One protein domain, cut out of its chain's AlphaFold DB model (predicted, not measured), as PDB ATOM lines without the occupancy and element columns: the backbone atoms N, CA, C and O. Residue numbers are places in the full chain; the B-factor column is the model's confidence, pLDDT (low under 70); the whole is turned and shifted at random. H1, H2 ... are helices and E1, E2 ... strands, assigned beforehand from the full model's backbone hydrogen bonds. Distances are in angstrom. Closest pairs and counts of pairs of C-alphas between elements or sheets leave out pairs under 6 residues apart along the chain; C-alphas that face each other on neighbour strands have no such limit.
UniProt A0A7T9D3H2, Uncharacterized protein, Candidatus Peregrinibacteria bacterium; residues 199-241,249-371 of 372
ATOM      1  N   ILE A 199     -51.487 -25.036  12.591       92.81
ATOM      2  CA  ILE A 199     -50.538 -25.103  11.475       92.81
ATOM      3  C   ILE A 199     -50.226 -23.677  11.008       92.81
ATOM      4  O   ILE A 199     -51.151 -22.983  10.587       92.81
ATOM      5  N   PRO A 200     -48.961 -23.217  11.031       93.94
ATOM      6  CA  PRO A 200     -48.594 -21.915  10.479       93.94
ATOM      7  C   PRO A 200     -49.061 -21.757   9.029       93.94
ATOM      8  O   PRO A 200     -48.979 -22.694   8.232       93.94
ATOM      9  N   THR A 201     -49.553 -20.574   8.672       95.12
ATOM     10  CA  THR A 201     -50.087 -20.308   7.332       95.12
ATOM     11  C   THR A 201     -49.758 -18.890   6.860       95.12
ATOM     12  O   THR A 201     -49.225 -18.079   7.615       95.12
ATOM     13  N   GLU A 202     -50.044 -18.603   5.592       95.69
ATOM     14  CA  GLU A 202     -49.921 -17.259   5.019       95.69
ATOM     15  C   GLU A 202     -51.160 -16.406   5.343       95.69
ATOM     16  O   GLU A 202     -52.199 -16.922   5.759       95.69
ATOM     17  N   ASN A 203     -51.066 -15.090   5.138       95.81
ATOM     18  CA  ASN A 203     -52.195 -14.181   5.329       95.81
ATOM     19  C   ASN A 203     -53.380 -14.587   4.418       95.81
ATOM     20  O   ASN A 203     -53.207 -14.618   3.195       95.81
ATOM     21  N   PRO A 204     -54.588 -14.846   4.961       93.56
ATOM     22  CA  PRO A 204     -55.757 -15.191   4.151       93.56
ATOM     23  C   PRO A 204     -56.344 -14.020   3.344       93.56
ATOM     24  O   PRO A 204     -57.273 -14.231   2.570       93.56
ATOM     25  N   ASN A 205     -55.817 -12.799   3.497       95.06
ATOM     26  CA  ASN A 205     -56.281 -11.570   2.843       95.06
ATOM     27  C   ASN A 205     -57.748 -11.211   3.150       95.06
ATOM     28  O   ASN A 205     -58.438 -10.625   2.316       95.06
ATOM     29  N   PHE A 206     -58.232 -11.545   4.350       94.12
ATOM     30  CA  PHE A 206     -59.511 -11.037   4.853       94.12
ATOM     31  C   PHE A 206     -59.346  -9.629   5.426       94.12
ATOM     32  O   PHE A 206     -58.322  -9.322   6.041       94.12
ATOM     33  N   SER A 207     -60.371  -8.792   5.270       94.62
ATOM     34  CA  SER A 207     -60.396  -7.449   5.852       94.62
ATOM     35  C   SER A 207     -60.330  -7.522   7.377       94.62
ATOM     36  O   SER A 207     -61.174  -8.162   8.007       94.62
ATOM     37  N   LEU A 208     -59.330  -6.868   7.967       96.38
ATOM     38  CA  LEU A 208     -59.189  -6.748   9.418       96.38
ATOM     39  C   LEU A 208     -60.282  -5.832  10.004       96.38
ATOM     40  O   LEU A 208     -60.789  -4.957   9.291       96.38
ATOM     41  N   PRO A 209     -60.637  -5.995  11.294       95.88
ATOM     42  CA  PRO A 209     -61.456  -5.024  12.010       95.88
ATOM     43  C   PRO A 209     -60.831  -3.631  11.902       95.88
ATOM     44  O   PRO A 209     -59.609  -3.494  11.892       95.88
ATOM     45  N   SER A 210     -61.652  -2.584  11.826       95.81
ATOM     46  CA  SER A 210     -61.170  -1.219  11.560       95.81
ATOM     47  C   SER A 210     -60.231  -0.658  12.634       95.81
ATOM     48  O   SER A 210     -59.553   0.335  12.388       95.81
ATOM     49  N   ASP A 211     -60.217  -1.260  13.822       96.81
ATOM     50  CA  ASP A 211     -59.347  -0.918  14.947       96.81
ATOM     51  C   ASP A 211     -58.102  -1.819  15.058       96.81
ATOM     52  O   ASP A 211     -57.387  -1.765  16.056       96.81
ATOM     53  N   ILE A 212     -57.815  -2.621  14.025       98.00
ATOM     54  CA  ILE A 212     -56.604  -3.437  13.917       98.00
ATOM     55  C   ILE A 212     -55.889  -3.116  12.602       98.00
ATOM     56  O   ILE A 212     -56.426  -3.300  11.512       98.00
ATOM     57  N   HIS A 213     -54.639  -2.672  12.703       97.94
ATOM     58  CA  HIS A 213     -53.767  -2.457  11.554       97.94
ATOM     59  C   HIS A 213     -53.001  -3.740  11.195       97.94
ATOM     60  O   HIS A 213     -52.597  -4.491  12.080       97.94
ATOM     61  N   GLU A 214     -52.714  -3.972   9.910       97.19
ATOM     62  CA  GLU A 214     -51.995  -5.178   9.453       97.19
ATOM     63  C   GLU A 214     -50.629  -5.367  10.129       97.19
ATOM     64  O   GLU A 214     -50.255  -6.481  10.481       97.19
ATOM     65  N   ALA A 215     -49.927  -4.265  10.403       97.12
ATOM     66  CA  ALA A 215     -48.635  -4.268  11.089       97.12
ATOM     67  C   ALA A 215     -48.698  -4.857  12.513       97.12
ATOM     68  O   ALA A 215     -47.687  -5.326  13.033       97.12
ATOM     69  N   GLN A 216     -49.871  -4.846  13.156       97.25
ATOM     70  CA  GLN A 216     -50.056  -5.425  14.487       97.25
ATOM     71  C   GLN A 216     -50.075  -6.956  14.482       97.25
ATOM     72  O   GLN A 216     -49.899  -7.564  15.541       97.25
ATOM     73  N   VAL A 217     -50.311  -7.582  13.326       97.56
ATOM     74  CA  VAL A 217     -50.500  -9.027  13.222       97.56
ATOM     75  C   VAL A 217     -49.152  -9.752  13.230       97.56
ATOM     76  O   VAL A 217     -48.330  -9.578  12.334       97.56
ATOM     77  N   ASP A 218     -48.930 -10.599  14.235       93.75
ATOM     78  CA  ASP A 218     -47.677 -11.335  14.452       93.75
ATOM     79  C   ASP A 218     -47.781 -12.795  13.984       93.75
ATOM     80  O   ASP A 218     -47.546 -13.746  14.730       93.75
ATOM     81  N   GLY A 219     -48.159 -12.966  12.716       92.75
ATOM     82  CA  GLY A 219     -48.275 -14.265  12.057       92.75
ATOM     83  C   GLY A 219     -49.686 -14.857  12.049       92.75
ATOM     84  O   GLY A 219     -50.584 -14.434  12.777       92.75
ATOM     85  N   TYR A 220     -49.857 -15.861  11.186       96.31
ATOM     86  CA  TYR A 220     -51.124 -16.544  10.944       96.31
ATOM     87  C   TYR A 220     -50.967 -18.045  11.161       96.31
ATOM     88  O   TYR A 220     -49.913 -18.634  10.906       96.31
ATOM     89  N   SER A 221     -52.027 -18.687  11.629       96.94
ATOM     90  CA  SER A 221     -52.113 -20.138  11.779       96.94
ATOM     91  C   SER A 221     -53.504 -20.636  11.394       96.94
ATOM     92  O   SER A 221     -54.450 -19.856  11.318       96.94
ATOM     93  N   LYS A 222     -53.626 -21.934  11.132       95.88
ATOM     94  CA  LYS A 222     -54.891 -22.628  10.913       95.88
ATOM     95  C   LYS A 222     -55.148 -23.636  12.007       95.88
ATOM     96  O   LYS A 222     -54.269 -24.443  12.293       95.88
ATOM     97  N   LEU A 223     -56.360 -23.628  12.540       95.19
ATOM     98  CA  LEU A 223     -56.924 -24.713  13.325       95.19
ATOM     99  C   LEU A 223     -58.038 -25.326  12.474       95.19
ATOM    100  O   LEU A 223     -59.076 -24.700  12.281       95.19
ATOM    101  N   GLY A 224     -57.800 -26.496  11.877       91.81
ATOM    102  CA  GLY A 224     -58.669 -26.998  10.804       91.81
ATOM    103  C   GLY A 224     -58.811 -25.973   9.668       91.81
ATOM    104  O   GLY A 224     -57.811 -25.549   9.090       91.81
ATOM    105  N   ASP A 225     -60.044 -25.547   9.388       89.25
ATOM    106  CA  ASP A 225     -60.340 -24.504   8.394       89.25
ATOM    107  C   ASP A 225     -60.385 -23.082   8.975       89.25
ATOM    108  O   ASP A 225     -60.476 -22.114   8.220       89.25
ATOM    109  N   ILE A 226     -60.291 -22.924  10.297       95.19
ATOM    110  CA  ILE A 226     -60.308 -21.614  10.950       95.19
ATOM    111  C   ILE A 226     -58.931 -20.972  10.877       95.19
ATOM    112  O   ILE A 226     -57.942 -21.537  11.343       95.19
ATOM    113  N   TYR A 227     -58.870 -19.761  10.331       96.88
ATOM    114  CA  TYR A 227     -57.673 -18.931  10.402       96.88
ATOM    115  C   TYR A 227     -57.610 -18.252  11.763       96.88
ATOM    116  O   TYR A 227     -58.619 -17.757  12.252       96.88
ATOM    117  N   MET A 228     -56.424 -18.192  12.356       97.94
ATOM    118  CA  MET A 228     -56.153 -17.524  13.624       97.94
ATOM    119  C   MET A 228     -54.928 -16.629  13.477       97.94
ATOM    120  O   MET A 228     -54.004 -16.956  12.727       97.94
ATOM    121  N   ALA A 229     -54.907 -15.512  14.195       97.75
ATOM    122  CA  ALA A 229     -53.764 -14.614  14.218       97.75
ATOM    123  C   ALA A 229     -53.576 -13.983  15.600       97.75
ATOM    124  O   ALA A 229     -54.547 -13.704  16.308       97.75
ATOM    125  N   LEU A 230     -52.314 -13.751  15.964       97.50
ATOM    126  CA  LEU A 230     -51.954 -12.970  17.142       97.50
ATOM    127  C   LEU A 230     -51.895 -11.495  16.767       97.50
ATOM    128  O   LEU A 230     -51.307 -11.138  15.746       97.50
ATOM    129  N   VAL A 231     -52.459 -10.637  17.607       97.81
ATOM    130  CA  VAL A 231     -52.431  -9.187  17.416       97.81
ATOM    131  C   VAL A 231     -51.730  -8.553  18.599       97.81
ATOM    132  O   VAL A 231     -52.111  -8.777  19.748       97.81
ATOM    133  N   ARG A 232     -50.691  -7.770  18.313       95.94
ATOM    134  CA  ARG A 232     -49.917  -7.034  19.310       95.94
ATOM    135  C   ARG A 232     -50.290  -5.560  19.299       95.94
ATOM    136  O   ARG A 232     -50.596  -4.982  18.257       95.94
ATOM    137  N   ARG A 233     -50.155  -4.920  20.452       94.75
ATOM    138  CA  ARG A 233     -50.200  -3.464  20.598       94.75
ATOM    139  C   ARG A 233     -48.798  -2.896  20.814       94.75
ATOM    140  O   ARG A 233     -47.960  -3.554  21.448       94.75
ATOM    141  N   PRO A 234     -48.520  -1.689  20.296       92.06
ATOM    142  CA  PRO A 234     -47.227  -1.055  20.473       92.06
ATOM    143  C   PRO A 234     -46.983  -0.725  21.948       92.06
ATOM    144  O   PRO A 234     -47.896  -0.421  22.711       92.06
ATOM    145  N   SER A 235     -45.719  -0.748  22.348       88.06
ATOM    146  CA  SER A 235     -45.274  -0.288  23.660       88.06
ATOM    147  C   SER A 235     -43.884   0.334  23.533       88.06
ATOM    148  O   SER A 235     -43.245   0.247  22.485       88.06
ATOM    149  N   MET A 236     -43.352   0.917  24.611       81.31
ATOM    150  CA  MET A 236     -41.950   1.366  24.614       81.31
ATOM    151  C   MET A 236     -40.947   0.250  24.263       81.31
ATOM    152  O   MET A 236     -39.844   0.560  23.824       81.31
ATOM    153  N   ASN A 237     -41.316  -1.019  24.471       81.75
ATOM    154  CA  ASN A 237     -40.461  -2.184  24.232       81.75
ATOM    155  C   ASN A 237     -40.872  -2.997  22.992       81.75
ATOM    156  O   ASN A 237     -40.103  -3.841  22.542       81.75
ATOM    157  N   VAL A 238     -42.059  -2.741  22.430       84.12
ATOM    158  CA  VAL A 238     -42.558  -3.344  21.186       84.12
ATOM    159  C   VAL A 238     -42.873  -2.215  20.225       84.12
ATOM    160  O   VAL A 238     -43.968  -1.656  20.214       84.12
ATOM    161  N   GLN A 239     -41.873  -1.857  19.427       87.56
ATOM    162  CA  GLN A 239     -42.075  -0.964  18.297       87.56
ATOM    163  C   GLN A 239     -42.642  -1.785  17.140       87.56
ATOM    164  O   GLN A 239     -42.029  -2.761  16.710       87.56
ATOM    165  N   ILE A 240     -43.826  -1.406  16.665       91.38
ATOM    166  CA  ILE A 240     -44.482  -2.059  15.532       91.38
ATOM    167  C   ILE A 240     -44.171  -1.240  14.280       91.38
ATOM    168  O   ILE A 240     -44.737  -0.166  14.068       91.38
ATOM    169  N   GLU A 241     -43.227  -1.724  13.473       93.50
ATOM    170  CA  GLU A 241     -42.865  -1.085  12.208       93.50
ATOM    171  C   GLU A 241     -44.061  -1.060  11.247       93.50
ATOM    172  O   GLU A 241     -44.776  -2.048  11.101       93.50
ATOM    173  N   ALA A 249     -53.782   1.794  18.299       94.81
ATOM    174  CA  ALA A 249     -53.574   0.346  18.331       94.81
ATOM    175  C   ALA A 249     -53.785  -0.264  19.730       94.81
ATOM    176  O   ALA A 249     -52.887  -0.910  20.263       94.81
ATOM    177  N   ASP A 250     -54.959  -0.068  20.332       93.88
ATOM    178  CA  ASP A 250     -55.222  -0.523  21.710       93.88
ATOM    179  C   ASP A 250     -55.475  -2.035  21.821       93.88
ATOM    180  O   ASP A 250     -55.252  -2.630  22.878       93.88
ATOM    181  N   PHE A 251     -55.928  -2.681  20.742       96.38
ATOM    182  CA  PHE A 251     -56.248  -4.106  20.767       96.38
ATOM    183  C   PHE A 251     -54.990  -4.988  20.802       96.38
ATOM    184  O   PHE A 251     -54.069  -4.838  19.995       96.38
ATOM    185  N   SER A 252     -55.005  -5.961  21.712       96.75
ATOM    186  CA  SER A 252     -54.005  -7.017  21.872       96.75
ATOM    187  C   SER A 252     -54.728  -8.327  22.172       96.75
ATOM    188  O   SER A 252     -55.643  -8.333  22.995       96.75
ATOM    189  N   GLY A 253     -54.359  -9.430  21.519       97.44
ATOM    190  CA  GLY A 253     -55.036 -10.714  21.717       97.44
ATOM    191  C   GLY A 253     -55.044 -11.629  20.497       97.44
ATOM    192  O   GLY A 253     -54.094 -11.644  19.714       97.44
ATOM    193  N   ILE A 254     -56.118 -12.408  20.350       97.88
ATOM    194  CA  ILE A 254     -56.312 -13.348  19.236       97.88
ATOM    195  C   ILE A 254     -57.500 -12.888  18.396       97.88
ATOM    196  O   ILE A 254     -58.558 -12.559  18.932       97.88
ATOM    197  N   ILE A 255     -57.341 -12.934  17.076       97.62
ATOM    198  CA  ILE A 255     -58.450 -12.880  16.122       97.62
ATOM    199  C   ILE A 255     -58.562 -14.216  15.387       97.62
ATOM    200  O   ILE A 255     -57.557 -14.894  15.166       97.62
ATOM    201  N   ALA A 256     -59.776 -14.590  14.994       96.81
ATOM    202  CA  ALA A 256     -60.036 -15.768  14.182       96.81
ATOM    203  C   ALA A 256     -61.035 -15.470  13.063       96.81
ATOM    204  O   ALA A 256     -61.869 -14.580  13.183       96.81
ATOM    205  N   ALA A 257     -60.936 -16.190  11.952       94.56
ATOM    206  CA  ALA A 257     -61.808 -16.016  10.803       94.56
ATOM    207  C   ALA A 257     -62.224 -17.369  10.237       94.56
ATOM    208  O   ALA A 257     -61.384 -18.226   9.940       94.56
ATOM    209  N   ASN A 258     -63.528 -17.525  10.019       89.56
ATOM    210  CA  ASN A 258     -64.049 -18.616   9.213       89.56
ATOM    211  C   ASN A 258     -63.998 -18.202   7.724       89.56
ATOM    212  O   ASN A 258     -64.591 -17.179   7.363       89.56
ATOM    213  N   PRO A 259     -63.347 -18.985   6.841       84.69
ATOM    214  CA  PRO A 259     -63.258 -18.674   5.416       84.69
ATOM    215  C   PRO A 259     -64.612 -18.484   4.720       84.69
ATOM    216  O   PRO A 259     -64.694 -17.712   3.769       84.69
ATOM    217  N   SER A 260     -65.672 -19.146   5.189       75.75
ATOM    218  CA  SER A 260     -67.030 -18.981   4.654       75.75
ATOM    219  C   SER A 260     -67.651 -17.615   4.972       75.75
ATOM    220  O   SER A 260     -68.486 -17.143   4.203       75.75
ATOM    221  N   LYS A 261     -67.227 -16.962   6.065       80.06
ATOM    222  CA  LYS A 261     -67.661 -15.606   6.440       80.06
ATOM    223  C   LYS A 261     -66.748 -14.519   5.868       80.06
ATOM    224  O   LYS A 261     -67.210 -13.416   5.600       80.06
ATOM    225  N   GLY A 262     -65.457 -14.815   5.703       80.25
ATOM    226  CA  GLY A 262     -64.468 -13.885   5.143       80.25
ATOM    227  C   GLY A 262     -64.173 -12.655   6.011       80.25
ATOM    228  O   GLY A 262     -63.643 -11.668   5.500       80.25
ATOM    229  N   ALA A 263     -64.513 -12.698   7.302       89.00
ATOM    230  CA  ALA A 263     -64.293 -11.618   8.259       89.00
ATOM    231  C   ALA A 263     -63.593 -12.143   9.518       89.00
ATOM    232  O   ALA A 263     -63.840 -13.269   9.954       89.00
ATOM    233  N   TRP A 264     -62.712 -11.315  10.078       95.12
ATOM    234  CA  TRP A 264     -62.049 -11.577  11.352       95.12
ATOM    235  C   TRP A 264     -62.949 -11.187  12.525       95.12
ATOM    236  O   TRP A 264     -63.482 -10.081  12.576       95.12
ATOM    237  N   GLU A 265     -63.041 -12.084  13.495       94.19
ATOM    238  CA  GLU A 265     -63.720 -11.920  14.775       94.19
ATOM    239  C   GLU A 265     -62.660 -11.930  15.890       94.19
ATOM    240  O   GLU A 265     -61.665 -12.658  15.818       94.19
ATOM    241  N   LYS A 266     -62.833 -11.102  16.923       95.06
ATOM    242  CA  LYS A 266     -61.932 -11.096  18.084       95.06
ATOM    243  C   LYS A 266     -62.307 -12.254  19.002       95.06
ATOM    244  O   LYS A 266     -63.451 -12.361  19.423       95.06
ATOM    245  N   VAL A 267     -61.327 -13.096  19.304       95.19
ATOM    246  CA  VAL A 267     -61.484 -14.282  20.154       95.19
ATOM    247  C   VAL A 267     -61.275 -13.875  21.610       95.19
ATOM    248  O   VAL A 267     -62.201 -13.862  22.410       95.19
ATOM    249  N   VAL A 268     -60.063 -13.441  21.944       96.38
ATOM    250  CA  VAL A 268     -59.720 -13.007  23.301       96.38
ATOM    251  C   VAL A 268     -59.012 -11.669  23.234       96.38
ATOM    252  O   VAL A 268     -58.166 -11.458  22.362       96.38
ATOM    253  N   THR A 269     -59.363 -10.780  24.157       97.06
ATOM    254  CA  THR A 269     -58.681  -9.506  24.385       97.06
ATOM    255  C   THR A 269     -57.807  -9.630  25.623       97.06
ATOM    256  O   THR A 269     -58.254 -10.113  26.662       97.06
ATOM    257  N   ILE A 270     -56.557  -9.188  25.514       96.88
ATOM    258  CA  ILE A 270     -55.627  -9.061  26.632       96.88
ATOM    259  C   ILE A 270     -55.664  -7.608  27.097       96.88
ATOM    260  O   ILE A 270     -55.145  -6.720  26.418       96.88
ATOM    261  N   SER A 271     -56.251  -7.393  28.267       95.38
ATOM    262  CA  SER A 271     -56.294  -6.104  28.954       95.38
ATOM    263  C   SER A 271     -55.290  -6.104  30.105       95.38
ATOM    264  O   SER A 271     -55.100  -7.127  30.769       95.38
ATOM    265  N   ASP A 272     -54.657  -4.965  30.371       94.31
ATOM    266  CA  ASP A 272     -53.839  -4.815  31.574       94.31
ATOM    267  C   ASP A 272     -54.692  -4.426  32.776       94.31
ATOM    268  O   ASP A 272     -55.663  -3.678  32.649       94.31
ATOM    269  N   VAL A 273     -54.281  -4.883  33.958       92.88
ATOM    270  CA  VAL A 273     -54.855  -4.398  35.219       92.88
ATOM    271  C   VAL A 273     -54.333  -2.994  35.540       92.88
ATOM    272  O   VAL A 273     -55.110  -2.147  35.987       92.88
ATOM    273  N   ASP A 274     -53.044  -2.723  35.295       89.19
ATOM    274  CA  ASP A 274     -52.455  -1.385  35.363       89.19
ATOM    275  C   ASP A 274     -52.044  -0.924  33.949       89.19
ATOM    276  O   ASP A 274     -51.310  -1.634  33.268       89.19
ATOM    277  N   PRO A 275     -52.436   0.278  33.484       85.44
ATOM    278  CA  PRO A 275     -52.059   0.783  32.157       85.44
ATOM    279  C   PRO A 275     -50.547   0.891  31.893       85.44
ATOM    280  O   PRO A 275     -50.137   1.169  30.767       85.44
ATOM    281  N   THR A 276     -49.715   0.777  32.931       85.44
ATOM    282  CA  THR A 276     -48.254   0.738  32.800       85.44
ATOM    283  C   THR A 276     -47.708  -0.642  32.432       85.44
ATOM    284  O   THR A 276     -46.579  -0.716  31.928       85.44
ATOM    285  N   ASP A 277     -48.496  -1.704  32.632       87.31
ATOM    286  CA  ASP A 277     -48.182  -3.050  32.162       87.31
ATOM    287  C   ASP A 277     -48.196  -3.096  30.625       87.31
ATOM    288  O   ASP A 277     -48.786  -2.254  29.947       87.31
ATOM    289  N   LYS A 278     -47.471  -4.056  30.039       87.56
ATOM    290  CA  LYS A 278     -47.263  -4.115  28.581       87.56
ATOM    291  C   LYS A 278     -47.484  -5.519  28.049       87.56
ATOM    292  O   LYS A 278     -46.628  -6.063  27.348       87.56
ATOM    293  N   ASN A 279     -48.623  -6.112  28.396       93.06
ATOM    294  CA  ASN A 279     -48.926  -7.490  28.033       93.06
ATOM    295  C   ASN A 279     -49.258  -7.627  26.537       93.06
ATOM    296  O   ASN A 279     -50.166  -6.970  26.016       93.06
ATOM    297  N   ASN A 280     -48.523  -8.500  25.849       94.00
ATOM    298  CA  ASN A 280     -48.725  -8.838  24.438       94.00
ATOM    299  C   ASN A 280     -48.691 -10.359  24.226       94.00
ATOM    300  O   ASN A 280     -47.952 -11.042  24.942       94.00
ATOM    301  N   PRO A 281     -49.438 -10.901  23.249       94.94
ATOM    302  CA  PRO A 281     -49.320 -12.298  22.864       94.94
ATOM    303  C   PRO A 281     -48.056 -12.524  22.020       94.94
ATOM    304  O   PRO A 281     -47.670 -11.663  21.231       94.94
ATOM    305  N   TYR A 282     -47.421 -13.689  22.177       91.00
ATOM    306  CA  TYR A 282     -46.172 -14.038  21.471       91.00
ATOM    307  C   TYR A 282     -46.169 -15.409  20.801       91.00
ATOM    308  O   TYR A 282     -45.412 -15.637  19.859       91.00
ATOM    309  N   ALA A 283     -46.960 -16.350  21.307       91.06
ATOM    310  CA  ALA A 283     -47.033 -17.690  20.746       91.06
ATOM    311  C   ALA A 283     -48.426 -18.267  20.956       91.06
ATOM    312  O   ALA A 283     -49.022 -18.052  22.013       91.06
ATOM    313  N   LEU A 284     -48.891 -19.015  19.959       93.19
ATOM    314  CA  LEU A 284     -50.153 -19.739  19.957       93.19
ATOM    315  C   LEU A 284     -49.886 -21.176  19.502       93.19
ATOM    316  O   LEU A 284     -49.199 -21.379  18.501       93.19
ATOM    317  N   TRP A 285     -50.386 -22.165  20.233       93.50
ATOM    318  CA  TRP A 285     -50.247 -23.576  19.867       93.50
ATOM    319  C   TRP A 285     -51.384 -24.404  20.445       93.50
ATOM    320  O   TRP A 285     -52.099 -23.949  21.333       93.50
ATOM    321  N   THR A 286     -51.538 -25.630  19.954       90.62
ATOM    322  CA  THR A 286     -52.453 -26.600  20.550       90.62
ATOM    323  C   THR A 286     -51.693 -27.772  21.146       90.62
ATOM    324  O   THR A 286     -50.603 -28.134  20.698       90.62
ATOM    325  N   ASN A 287     -52.261 -28.352  22.196       85.75
ATOM    326  CA  ASN A 287     -51.832 -29.632  22.739       85.75
ATOM    327  C   ASN A 287     -53.070 -30.372  23.246       85.75
ATOM    328  O   ASN A 287     -53.767 -29.871  24.129       85.75
ATOM    329  N   GLN A 288     -53.333 -31.552  22.684       84.31
ATOM    330  CA  GLN A 288     -54.562 -32.308  22.928       84.31
ATOM    331  C   GLN A 288     -55.798 -31.425  22.682       84.31
ATOM    332  O   GLN A 288     -55.985 -30.951  21.566       84.31
ATOM    333  N   HIS A 289     -56.598 -31.179  23.720       87.62
ATOM    334  CA  HIS A 289     -57.873 -30.464  23.654       87.62
ATOM    335  C   HIS A 289     -57.782 -28.990  24.052       87.62
ATOM    336  O   HIS A 289     -58.796 -28.375  24.361       87.62
ATOM    337  N   TYR A 290     -56.574 -28.428  24.084       92.88
ATOM    338  CA  TYR A 290     -56.339 -27.075  24.569       92.88
ATOM    339  C   TYR A 290     -55.627 -26.216  23.533       92.88
ATOM    340  O   TYR A 290     -54.647 -26.638  22.911       92.88
ATOM    341  N   LEU A 291     -56.098 -24.981  23.420       95.25
ATOM    342  CA  LEU A 291     -55.424 -23.853  22.808       95.25
ATOM    343  C   LEU A 291     -54.623 -23.124  23.882       95.25
ATOM    344  O   LEU A 291     -55.177 -22.656  24.873       95.25
ATOM    345  N   PHE A 292     -53.322 -23.000  23.673       94.88
ATOM    346  CA  PHE A 292     -52.420 -22.301  24.571       94.88
ATOM    347  C   PHE A 292     -51.920 -21.010  23.941       94.88
ATOM    348  O   PHE A 292     -51.606 -20.963  22.751       94.88
ATOM    349  N   MET A 293     -51.770 -19.985  24.775       94.88
ATOM    350  CA  MET A 293     -51.195 -18.702  24.407       94.88
ATOM    351  C   MET A 293     -50.123 -18.282  25.413       94.88
ATOM    352  O   MET A 293     -50.299 -18.382  26.627       94.88
ATOM    353  N   THR A 294     -49.005 -17.772  24.900       92.94
ATOM    354  CA  THR A 294     -48.001 -17.089  25.723       92.94
ATOM    355  C   THR A 294     -48.268 -15.592  25.712       92.94
ATOM    356  O   THR A 294     -48.288 -14.989  24.638       92.94
ATOM    357  N   VAL A 295     -48.409 -15.001  26.898       93.62
ATOM    358  CA  VAL A 295     -48.542 -13.557  27.112       93.62
ATOM    359  C   VAL A 295     -47.310 -13.052  27.850       93.62
ATOM    360  O   VAL A 295     -46.931 -13.606  28.879       93.62
ATOM    361  N   VAL A 296     -46.671 -12.006  27.341       90.75
ATOM    362  CA  VAL A 296     -45.454 -11.441  27.935       90.75
ATOM    363  C   VAL A 296     -45.720 -10.012  28.373       90.75
ATOM    364  O   VAL A 296     -46.068  -9.174  27.544       90.75
ATOM    365  N   ASP A 297     -45.503  -9.747  29.660       89.62
ATOM    366  CA  ASP A 297     -45.370  -8.400  30.203       89.62
ATOM    367  C   ASP A 297     -43.921  -7.930  30.084       89.62
ATOM    368  O   ASP A 297     -42.990  -8.579  30.570       89.62
ATOM    369  N   GLN A 298     -43.736  -6.771  29.470       78.62
ATOM    370  CA  GLN A 298     -42.434  -6.164  29.232       78.62
ATOM    371  C   GLN A 298     -42.184  -5.000  30.186       78.62
ATOM    372  O   GLN A 298     -41.875  -3.888  29.754       78.62
ATOM    373  N   HIS A 299     -42.312  -5.250  31.485       70.31
ATOM    374  CA  HIS A 299     -42.172  -4.241  32.536       70.31
ATOM    375  C   HIS A 299     -40.811  -3.496  32.512       70.31
ATOM    376  O   HIS A 299     -40.701  -2.365  32.986       70.31
ATOM    377  N   GLY A 300     -39.761  -4.080  31.916       60.28
ATOM    378  CA  GLY A 300     -38.423  -3.480  31.851       60.28
ATOM    379  C   GLY A 300     -38.317  -2.256  30.930       60.28
ATOM    380  O   GLY A 300     -38.865  -2.231  29.836       60.28
ATOM    381  N   ALA A 301     -37.536  -1.243  31.314       54.38
ATOM    382  CA  ALA A 301     -37.209  -0.075  30.480       54.38
ATOM    383  C   ALA A 301     -36.149  -0.394  29.395       54.38
ATOM    384  O   ALA A 301     -35.170   0.336  29.239       54.38
ATOM    385  N   GLY A 302     -36.303  -1.520  28.689       56.72
ATOM    386  CA  GLY A 302     -35.328  -2.032  27.718       56.72
ATOM    387  C   GLY A 302     -34.232  -2.940  28.301       56.72
ATOM    388  O   GLY A 302     -33.242  -3.200  27.624       56.72
ATOM    389  N   SER A 303     -34.383  -3.436  29.537       58.41
ATOM    390  CA  SER A 303     -33.364  -4.242  30.241       58.41
ATOM    391  C   SER A 303     -33.274  -5.717  29.829       58.41
ATOM    392  O   SER A 303     -32.333  -6.386  30.243       58.41
ATOM    393  N   GLY A 304     -34.207  -6.255  29.037       62.28
ATOM    394  CA  GLY A 304     -34.246  -7.710  28.801       62.28
ATOM    395  C   GLY A 304     -35.185  -8.491  29.709       62.28
ATOM    396  O   GLY A 304     -35.325  -9.691  29.508       62.28
ATOM    397  N   GLU A 305     -35.779  -7.840  30.706       73.12
ATOM    398  CA  GLU A 305     -36.551  -8.505  31.757       73.12
ATOM    399  C   GLU A 305     -38.058  -8.419  31.499       73.12
ATOM    400  O   GLU A 305     -38.557  -7.419  30.963       73.12
ATOM    401  N   GLY A 306     -38.782  -9.453  31.923       81.56
ATOM    402  CA  GLY A 306     -40.237  -9.467  31.887       81.56
ATOM    403  C   GLY A 306     -40.856 -10.666  32.596       81.56
ATOM    404  O   GLY A 306     -40.171 -11.557  33.108       81.56
ATOM    405  N   ILE A 307     -42.188 -10.679  32.604       86.88
ATOM    406  CA  ILE A 307     -42.989 -11.779  33.138       86.88
ATOM    407  C   ILE A 307     -43.721 -12.455  31.990       86.88
ATOM    408  O   ILE A 307     -44.537 -11.842  31.305       86.88
ATOM    409  N   MET A 308     -43.447 -13.738  31.800       88.38
ATOM    410  CA  MET A 308     -44.138 -14.574  30.832       88.38
ATOM    411  C   MET A 308     -45.245 -15.361  31.528       88.38
ATOM    412  O   MET A 308     -45.024 -15.990  32.563       88.38
ATOM    413  N   LYS A 309     -46.428 -15.364  30.931       91.88
ATOM    414  CA  LYS A 309     -47.620 -16.070  31.385       91.88
ATOM    415  C   LYS A 309     -48.031 -17.053  30.298       91.88
ATOM    416  O   LYS A 309     -48.020 -16.711  29.117       91.88
ATOM    417  N   VAL A 310     -48.395 -18.262  30.694       91.81
ATOM    418  CA  VAL A 310     -49.012 -19.243  29.800       91.81
ATOM    419  C   VAL A 310     -50.465 -19.357  30.201       91.81
ATOM    420  O   VAL A 310     -50.760 -19.633  31.365       91.81
ATOM    421  N   VAL A 311     -51.357 -19.118  29.248       95.06
ATOM    422  CA  VAL A 311     -52.799 -19.282  29.425       95.06
ATOM    423  C   VAL A 311     -53.322 -20.340  28.466       95.06
ATOM    424  O   VAL A 311     -52.745 -20.538  27.395       95.06
ATOM    425  N   ALA A 312     -54.383 -21.031  28.859       95.31
ATOM    426  CA  ALA A 312     -54.992 -22.102  28.090       95.31
ATOM    427  C   ALA A 312     -56.511 -21.956  28.051       95.31
ATOM    428  O   ALA A 312     -57.111 -21.387  28.959       95.31
ATOM    429  N   SER A 313     -57.115 -22.493  27.000       94.81
ATOM    430  CA  SER A 313     -58.558 -22.620  26.851       94.81
ATOM    431  C   SER A 313     -58.883 -23.884  26.063       94.81
ATOM    432  O   SER A 313     -58.165 -24.226  25.125       94.81
ATOM    433  N   ASN A 314     -59.941 -24.595  26.440       90.75
ATOM    434  CA  ASN A 314     -60.463 -25.749  25.700       90.75
ATOM    435  C   ASN A 314     -61.679 -25.405  24.822       90.75
ATOM    436  O   ASN A 314     -62.100 -26.234  24.024       90.75
ATOM    437  N   ASP A 315     -62.219 -24.192  24.939       87.44
ATOM    438  CA  ASP A 315     -63.427 -23.737  24.242       87.44
ATOM    439  C   ASP A 315     -63.278 -22.345  23.595       87.44
ATOM    440  O   ASP A 315     -64.215 -21.829  22.986       87.44
ATOM    441  N   ALA A 316     -62.101 -21.730  23.742       91.69
ATOM    442  CA  ALA A 316     -61.787 -20.340  23.417       91.69
ATOM    443  C   ALA A 316     -62.666 -19.284  24.118       91.69
ATOM    444  O   ALA A 316     -62.502 -18.096  23.845       91.69
ATOM    445  N   LYS A 317     -63.545 -19.693  25.042       89.50
ATOM    446  CA  LYS A 317     -64.473 -18.849  25.808       89.50
ATOM    447  C   LYS A 317     -64.042 -18.700  27.258       89.50
ATOM    448  O   LYS A 317     -64.352 -17.694  27.872       89.50
ATOM    449  N   GLU A 318     -63.346 -19.657  27.843       90.81
ATOM    450  CA  GLU A 318     -62.808 -19.538  29.194       90.81
ATOM    451  C   GLU A 318     -61.302 -19.759  29.152       90.81
ATOM    452  O   GLU A 318     -60.816 -20.749  28.605       90.81
ATOM    453  N   TRP A 319     -60.551 -18.806  29.707       94.38
ATOM    454  CA  TRP A 319     -59.094 -18.837  29.704       94.38
ATOM    455  C   TRP A 319     -58.558 -18.950  31.125       94.38
ATOM    456  O   TRP A 319     -58.835 -18.112  31.984       94.38
ATOM    457  N   THR A 320     -57.740 -19.968  31.361       92.81
ATOM    458  CA  THR A 320     -57.070 -20.217  32.634       92.81
ATOM    459  C   THR A 320     -55.585 -19.925  32.513       92.81
ATOM    460  O   THR A 320     -54.946 -20.218  31.507       92.81
ATOM    461  N   LYS A 321     -55.000 -19.323  33.550       93.50
ATOM    462  CA  LYS A 321     -53.550 -19.150  33.629       93.50
ATOM    463  C   LYS A 321     -52.922 -20.438  34.153       93.50
ATOM    464  O   LYS A 321     -53.073 -20.762  35.328       93.50
ATOM    465  N   GLU A 322     -52.169 -21.113  33.301       90.31
ATOM    466  CA  GLU A 322     -51.504 -22.381  33.609       90.31
ATOM    467  C   GLU A 322     -50.157 -22.170  34.293       90.31
ATOM    468  O   GLU A 322     -49.755 -22.929  35.178       90.31
ATOM    469  N   ALA A 323     -49.437 -21.118  33.897       88.06
ATOM    470  CA  ALA A 323     -48.120 -20.851  34.445       88.06
ATOM    471  C   ALA A 323     -47.697 -19.384  34.358       88.06
ATOM    472  O   ALA A 323     -48.215 -18.601  33.562       88.06
ATOM    473  N   CYS A 324     -46.719 -19.027  35.190       88.25
ATOM    474  CA  CYS A 324     -46.101 -17.710  35.226       88.25
ATOM    475  C   CYS A 324     -44.614 -17.828  35.575       88.25
ATOM    476  O   CYS A 324     -44.239 -18.501  36.543       88.25
ATOM    477  N   TYR A 325     -43.768 -17.169  34.793       83.94
ATOM    478  CA  TYR A 325     -42.319 -17.255  34.900       83.94
ATOM    479  C   TYR A 325     -41.699 -15.873  34.759       83.94
ATOM    480  O   TYR A 325     -42.103 -15.081  33.907       83.94
ATOM    481  N   TYR A 326     -40.676 -15.613  35.563       81.12
ATOM    482  CA  TYR A 326     -39.777 -14.497  35.311       81.12
ATOM    483  C   TYR A 326     -38.763 -14.913  34.243       81.12
ATOM    484  O   TYR A 326     -38.160 -15.983  34.354       81.12
ATOM    485  N   PHE A 327     -38.548 -14.069  33.236       71.56
ATOM    486  CA  PHE A 327     -37.461 -14.246  32.278       71.56
ATOM    487  C   PHE A 327     -36.563 -13.005  32.294       71.56
ATOM    488  O   PHE A 327     -37.037 -11.872  32.229       71.56
ATOM    489  N   GLY A 328     -35.251 -13.217  32.413       61.62
ATOM    490  CA  GLY A 328     -34.291 -12.122  32.503       61.62
ATOM    491  C   GLY A 328     -32.848 -12.592  32.383       61.62
ATOM    492  O   GLY A 328     -32.379 -13.340  33.236       61.62
ATOM    493  N   THR A 329     -32.181 -12.117  31.325       49.91
ATOM    494  CA  THR A 329     -30.784 -11.628  31.346       49.91
ATOM    495  C   THR A 329     -30.432 -10.806  30.093       49.91
ATOM    496  O   THR A 329     -29.568  -9.941  30.204       49.91
ATOM    497  N   ASN A 330     -31.077 -10.990  28.922       48.88
ATOM    498  CA  ASN A 330     -30.967 -10.070  27.768       48.88
ATOM    499  C   ASN A 330     -31.932 -10.430  26.611       48.88
ATOM    500  O   ASN A 330     -31.979 -11.595  26.220       48.88
ATOM    501  N   TYR A 331     -32.591  -9.448  25.969       48.97
ATOM    502  CA  TYR A 331     -33.345  -9.653  24.705       48.97
ATOM    503  C   TYR A 331     -32.428 -10.048  23.524       48.97
ATOM    504  O   TYR A 331     -32.896 -10.563  22.512       48.97
ATOM    505  N   ASN A 332     -31.116  -9.804  23.653       42.81
ATOM    506  CA  ASN A 332     -30.127  -9.923  22.580       42.81
ATOM    507  C   ASN A 332     -29.271 -11.204  22.607       42.81
ATOM    508  O   ASN A 332     -28.282 -11.250  21.879       42.81
ATOM    509  N   GLU A 333     -29.581 -12.229  23.411       41.56
ATOM    510  CA  GLU A 333     -28.876 -13.522  23.318       41.56
ATOM    511  C   GLU A 333     -29.553 -14.443  22.283       41.56
ATOM    512  O   GLU A 333     -30.510 -15.151  22.590       41.56
ATOM    513  N   PRO A 334     -29.078 -14.499  21.025       38.78
ATOM    514  CA  PRO A 334     -29.851 -15.054  19.916       38.78
ATOM    515  C   PRO A 334     -29.731 -16.577  19.814       38.78
ATOM    516  O   PRO A 334     -30.110 -17.149  18.796       38.78
ATOM    517  N   LYS A 335     -29.133 -17.248  20.807       42.72
ATOM    518  CA  LYS A 335     -28.804 -18.671  20.683       42.72
ATOM    519  C   LYS A 335     -29.795 -19.598  21.375       42.72
ATOM    520  O   LYS A 335     -30.017 -20.671  20.829       42.72
ATOM    521  N   GLU A 336     -30.461 -19.188  22.463       43.62
ATOM    522  CA  GLU A 336     -31.463 -20.041  23.138       43.62
ATOM    523  C   GLU A 336     -32.658 -19.297  23.787       43.62
ATOM    524  O   GLU A 336     -33.695 -19.923  24.001       43.62
ATOM    525  N   SER A 337     -32.592 -17.979  24.036       44.59
ATOM    526  CA  SER A 337     -33.540 -17.230  24.896       44.59
ATOM    527  C   SER A 337     -34.605 -16.376  24.181       44.59
ATOM    528  O   SER A 337     -35.450 -15.785  24.844       44.59
ATOM    529  N   GLY A 338     -34.630 -16.333  22.844       52.06
ATOM    530  CA  GLY A 338     -35.635 -15.580  22.065       52.06
ATOM    531  C   GLY A 338     -36.823 -16.406  21.554       52.06
ATOM    532  O   GLY A 338     -37.688 -15.884  20.856       52.06
ATOM    533  N   ASN A 339     -36.861 -17.709  21.845       62.69
ATOM    534  CA  ASN A 339     -37.936 -18.599  21.412       62.69
ATOM    535  C   ASN A 339     -38.932 -18.796  22.563       62.69
ATOM    536  O   ASN A 339     -38.887 -19.806  23.266       62.69
ATOM    537  N   TYR A 340     -39.818 -17.810  22.749       63.50
ATOM    538  CA  TYR A 340     -40.872 -17.840  23.771       63.50
ATOM    539  C   TYR A 340     -41.702 -19.121  23.698       63.50
ATOM    540  O   TYR A 340     -42.044 -19.683  24.729       63.50
ATOM    541  N   PHE A 341     -41.934 -19.650  22.494       59.16
ATOM    542  CA  PHE A 341     -42.613 -20.928  22.310       59.16
ATOM    543  C   PHE A 341     -41.838 -22.101  22.946       59.16
ATOM    544  O   PHE A 341     -42.392 -22.832  23.763       59.16
ATOM    545  N   LYS A 342     -40.539 -22.257  22.652       66.31
ATOM    546  CA  LYS A 342     -39.697 -23.304  23.270       66.31
ATOM    547  C   LYS A 342     -39.631 -23.151  24.794       66.31
ATOM    548  O   LYS A 342     -39.665 -24.150  25.514       66.31
ATOM    549  N   TYR A 343     -39.557 -21.915  25.280       65.75
ATOM    550  CA  TYR A 343     -39.518 -21.610  26.710       65.75
ATOM    551  C   TYR A 343     -40.846 -21.971  27.403       65.75
ATOM    552  O   TYR A 343     -40.833 -22.653  28.428       65.75
ATOM    553  N   SER A 344     -41.990 -21.635  26.798       64.81
ATOM    554  CA  SER A 344     -43.327 -22.028  27.267       64.81
ATOM    555  C   SER A 344     -43.522 -23.542  27.277       64.81
ATOM    556  O   SER A 344     -43.995 -24.088  28.272       64.81
ATOM    557  N   MET A 345     -43.086 -24.241  26.225       66.50
ATOM    558  CA  MET A 345     -43.166 -25.703  26.163       66.50
ATOM    559  C   MET A 345     -42.318 -26.374  27.252       66.50
ATOM    560  O   MET A 345     -42.799 -27.284  27.920       66.50
ATOM    561  N   THR A 346     -41.102 -25.875  27.494       65.31
ATOM    562  CA  THR A 346     -40.221 -26.363  28.576       65.31
ATOM    563  C   THR A 346     -40.849 -26.135  29.955       65.31
ATOM    564  O   THR A 346     -40.771 -26.989  30.839       65.31
ATOM    565  N   GLY A 347     -41.514 -24.991  30.143       60.28
ATOM    566  CA  GLY A 347     -42.242 -24.683  31.371       60.28
ATOM    567  C   GLY A 347     -43.379 -25.665  31.672       60.28
ATOM    568  O   GLY A 347     -43.587 -25.998  32.842       60.28
ATOM    569  N   LEU A 348     -44.067 -26.148  30.632       68.31
ATOM    570  CA  LEU A 348     -45.202 -27.066  30.742       68.31
ATOM    571  C   LEU A 348     -44.799 -28.546  30.885       68.31
ATOM    572  O   LEU A 348     -45.466 -29.274  31.618       68.31
ATOM    573  N   SER A 349     -43.736 -29.017  30.218       60.84
ATOM    574  CA  SER A 349     -43.467 -30.461  30.071       60.84
ATOM    575  C   SER A 349     -42.758 -31.142  31.252       60.84
ATOM    576  O   SER A 349     -42.813 -32.364  31.351       60.84
ATOM    577  N   GLU A 350     -42.109 -30.409  32.168       48.53
ATOM    578  CA  GLU A 350     -41.249 -31.021  33.209       48.53
ATOM    579  C   GLU A 350     -41.337 -30.339  34.588       48.53
ATOM    580  O   GLU A 350     -40.353 -30.212  35.321       48.53
ATOM    581  N   GLY A 351     -42.505 -29.802  34.954       48.72
ATOM    582  CA  GLY A 351     -42.654 -29.035  36.200       48.72
ATOM    583  C   GLY A 351     -41.803 -27.753  36.255       48.72
ATOM    584  O   GLY A 351     -41.748 -27.111  37.309       48.72
ATOM    585  N   GLY A 352     -41.185 -27.369  35.129       49.59
ATOM    586  CA  GLY A 352     -40.347 -26.187  34.956       49.59
ATOM    587  C   GLY A 352     -38.960 -26.283  35.596       49.59
ATOM    588  O   GLY A 352     -38.483 -25.266  36.096       49.59
ATOM    589  N   GLN A 353     -38.311 -27.455  35.643       44.34
ATOM    590  CA  GLN A 353     -36.937 -27.540  36.164       44.34
ATOM    591  C   GLN A 353     -35.999 -26.614  35.365       44.34
ATOM    592  O   GLN A 353     -35.694 -26.863  34.206       44.34
ATOM    593  N   GLY A 354     -35.572 -25.512  35.992       52.25
ATOM    594  CA  GLY A 354     -34.731 -24.474  35.380       52.25
ATOM    595  C   GLY A 354     -35.425 -23.127  35.153       52.25
ATOM    596  O   GLY A 354     -34.732 -22.123  35.006       52.25
ATOM    597  N   LEU A 355     -36.761 -23.064  35.201       57.50
ATOM    598  CA  LEU A 355     -37.498 -21.798  35.167       57.50
ATOM    599  C   LEU A 355     -37.831 -21.345  36.587       57.50
ATOM    600  O   LEU A 355     -38.357 -22.112  37.397       57.50
ATOM    601  N   GLN A 356     -37.561 -20.078  36.901       60.81
ATOM    602  CA  GLN A 356     -38.008 -19.502  38.165       60.81
ATOM    603  C   GLN A 356     -39.511 -19.234  38.069       60.81
ATOM    604  O   GLN A 356     -39.941 -18.229  37.500       60.81
ATOM    605  N   LYS A 357     -40.315 -20.161  38.612       71.69
ATOM    606  CA  LYS A 357     -41.750 -19.935  38.810       71.69
ATOM    607  C   LYS A 357     -41.923 -18.637  39.585       71.69
ATOM    608  O   LYS A 357     -41.381 -18.491  40.680       71.69
ATOM    609  N   HIS A 358     -42.664 -17.714  38.996       74.75
ATOM    610  CA  HIS A 358     -42.980 -16.448  39.625       74.75
ATOM    611  C   HIS A 358     -44.390 -16.528  40.206       74.75
ATOM    612  O   HIS A 358     -45.279 -17.173  39.646       74.75
ATOM    613  N   SER A 359     -44.592 -15.905  41.358       78.25
ATOM    614  CA  SER A 359     -45.904 -15.729  41.965       78.25
ATOM    615  C   SER A 359     -45.981 -14.323  42.537       78.25
ATOM    616  O   SER A 359     -44.988 -13.791  43.032       78.25
ATOM    617  N   GLY A 360     -47.157 -13.707  42.453       82.56
ATOM    618  CA  GLY A 360     -47.354 -12.329  42.887       82.56
ATOM    619  C   GLY A 360     -48.132 -11.506  41.873       82.56
ATOM    620  O   GLY A 360     -48.641 -12.027  40.882       82.56
ATOM    621  N   LYS A 361     -48.215 -10.203  42.150       81.94
ATOM    622  CA  LYS A 361     -49.058  -9.256  41.408       81.94
ATOM    623  C   LYS A 361     -48.742  -9.219  39.915       81.94
ATOM    624  O   LYS A 361     -49.666  -9.186  39.117       81.94
ATOM    625  N   ASP A 362     -47.473  -9.348  39.548       84.75
ATOM    626  CA  ASP A 362     -47.032  -9.281  38.149       84.75
ATOM    627  C   ASP A 362     -47.485 -10.508  37.327       84.75
ATOM    628  O   ASP A 362     -47.499 -10.490  36.097       84.75
ATOM    629  N   CYS A 363     -47.904 -11.593  37.992       88.12
ATOM    630  CA  CYS A 363     -48.542 -12.738  37.343       88.12
ATOM    631  C   CYS A 363     -50.051 -12.559  37.148       88.12
ATOM    632  O   CYS A 363     -50.631 -13.282  36.338       88.12
ATOM    633  N   ASP A 364     -50.687 -11.676  37.913       91.50
ATOM    634  CA  ASP A 364     -52.134 -11.422  37.931       91.50
ATOM    635  C   ASP A 364     -52.479 -10.062  37.298       91.50
ATOM    636  O   ASP A 364     -53.581  -9.555  37.479       91.50
ATOM    637  N   ASN A 365     -51.544  -9.465  36.554       91.69
ATOM    638  CA  ASN A 365     -51.693  -8.143  35.945       91.69
ATOM    639  C   ASN A 365     -52.321  -8.164  34.537       91.69
ATOM    640  O   ASN A 365     -52.213  -7.192  33.793       91.69
ATOM    641  N   ILE A 366     -52.989  -9.265  34.173       93.94
ATOM    642  CA  ILE A 366     -53.782  -9.370  32.945       93.94
ATOM    643  C   ILE A 366     -55.229  -9.716  33.256       93.94
ATOM    644  O   ILE A 366     -55.511 -10.511  34.152       93.94
ATOM    645  N   GLN A 367     -56.125  -9.178  32.442       95.19
ATOM    646  CA  GLN A 367     -57.502  -9.618  32.313       95.19
ATOM    647  C   GLN A 367     -57.699 -10.164  30.896       95.19
ATOM    648  O   GLN A 367     -57.280  -9.549  29.915       95.19
ATOM    649  N   LEU A 368     -58.284 -11.358  30.806       93.81
ATOM    650  CA  LEU A 368     -58.616 -12.007  29.542       93.81
ATOM    651  C   LEU A 368     -60.120 -11.898  29.347       93.81
ATOM    652  O   LEU A 368     -60.887 -12.597  30.006       93.81
ATOM    653  N   ASP A 369     -60.519 -10.981  28.475       90.44
ATOM    654  CA  ASP A 369     -61.919 -10.726  28.172       90.44
ATOM    655  C   ASP A 369     -62.276 -11.378  26.842       90.44
ATOM    656  O   ASP A 369     -61.669 -11.092  25.804       90.44
ATOM    657  N   ASN A 370     -63.301 -12.222  26.861       76.94
ATOM    658  CA  ASN A 370     -63.962 -12.643  25.635       76.94
ATOM    659  C   ASN A 370     -65.000 -11.583  25.292       76.94
ATOM    660  O   ASN A 370     -65.717 -11.098  26.175       76.94
ATOM    661  N   LEU A 371     -65.072 -11.209  24.018       57.03
ATOM    662  CA  LEU A 371     -66.185 -10.384  23.574       57.03
ATOM    663  C   LEU A 371     -67.445 -11.250  23.632       57.03
ATOM    664  O   LEU A 371     -67.467 -12.346  23.077       57.03
TER     665      LEU A 371
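Overview. This is residues 199 to 241 and 249 to 371 of the 372 residues of an uncharacterized protein of Candidatus Peregrinibacteria bacterium (UniProt A0A7T9D3H2). Two strongly twisted antiparallel sheets stand partly face to face as a sandwich, with edge strand E6 of the smaller sheet close to the larger one. Helix H1 covers the smaller sheet's other face, and long links run round the outside. The printed part has 166 residues, with strands E1 to E9, then H1, then E10; the sheet orders are E1 E2 E3 E4 E5 E10 and E6 E7 E8 E9. The class is mostly strand, though named elements hold 80 residues, under half. The whole is compact, with a radius of gyration of the C-alphas of 15.5 A and spans of 45 by 35 by 31 A.

Arrangement. In the larger sheet, E1, residues 199 to 201, E2, 217 to 223, and E3, 226 to 231, form a meander, each strand the antiparallel neighbour of the one before; N 199 and O 222 are 2.9 A apart and N 221 and O 228 2.8 A, within hydrogen-bond range. E4, 253 to 258, E5, 263 to 272, and edge strand E10, 366 to 370, follow across the sheet, with N 229 and O 255 at 2.9 A, N 256 and O 265 at 2.8 A and N 271 and O 367 at 2.9 A. E6, 279 to 287, E7, 290 to 297, E8, 306 to 313, and E9, 320 to 327, form a second meander, with N 292 and O 285, N 293 and O 311, and N 308 and O 325 each 2.8 A apart. The sheets' facing parts are 9.5 A centre to centre, their best planes 27 degrees apart. The closest C-alphas of E3 and E6 are Leu 230 and Pro 281, 6.3 A. H1, residues 340 to 349, is on the smaller sheet in two layers, a helix on one face of a sheet, at a height over the sheet of 8.3 A. It runs slantwise to the strands, only just, at 59 degrees to E7 on the local plane. The closest C-alphas of E6 and H1 are Ala 283 and Phe 341, 5.7 A. Each O i to N i+4 pair in H1 is within hydrogen-bond range.

Along the chain. E1 begins at C-alpha 199 (-50.538, -25.103, 11.475). E5 measures 26.4 A, E8 23.1 A, and E6 23.0 A with a bend of 57 degrees at residue 282. H1 measures 14.3 A, from C-alpha 340 (-40.872, -17.840, 23.771). E10 ends at C-alpha 370 (-63.962, -12.643, 25.635).

Size, cuts and confidence. The C-alphas of Ser 260 and Thr 329 are farthest apart, 45.6 A. Residues 242 to 248 are not printed; C-alphas 241 and 249 are 12.4 A apart across the cut. The links E1 to E2, E9 to H1 and H1 to E10 are long. Confidence is under 70 at residues 300 to 304, 328 to 356 and 371.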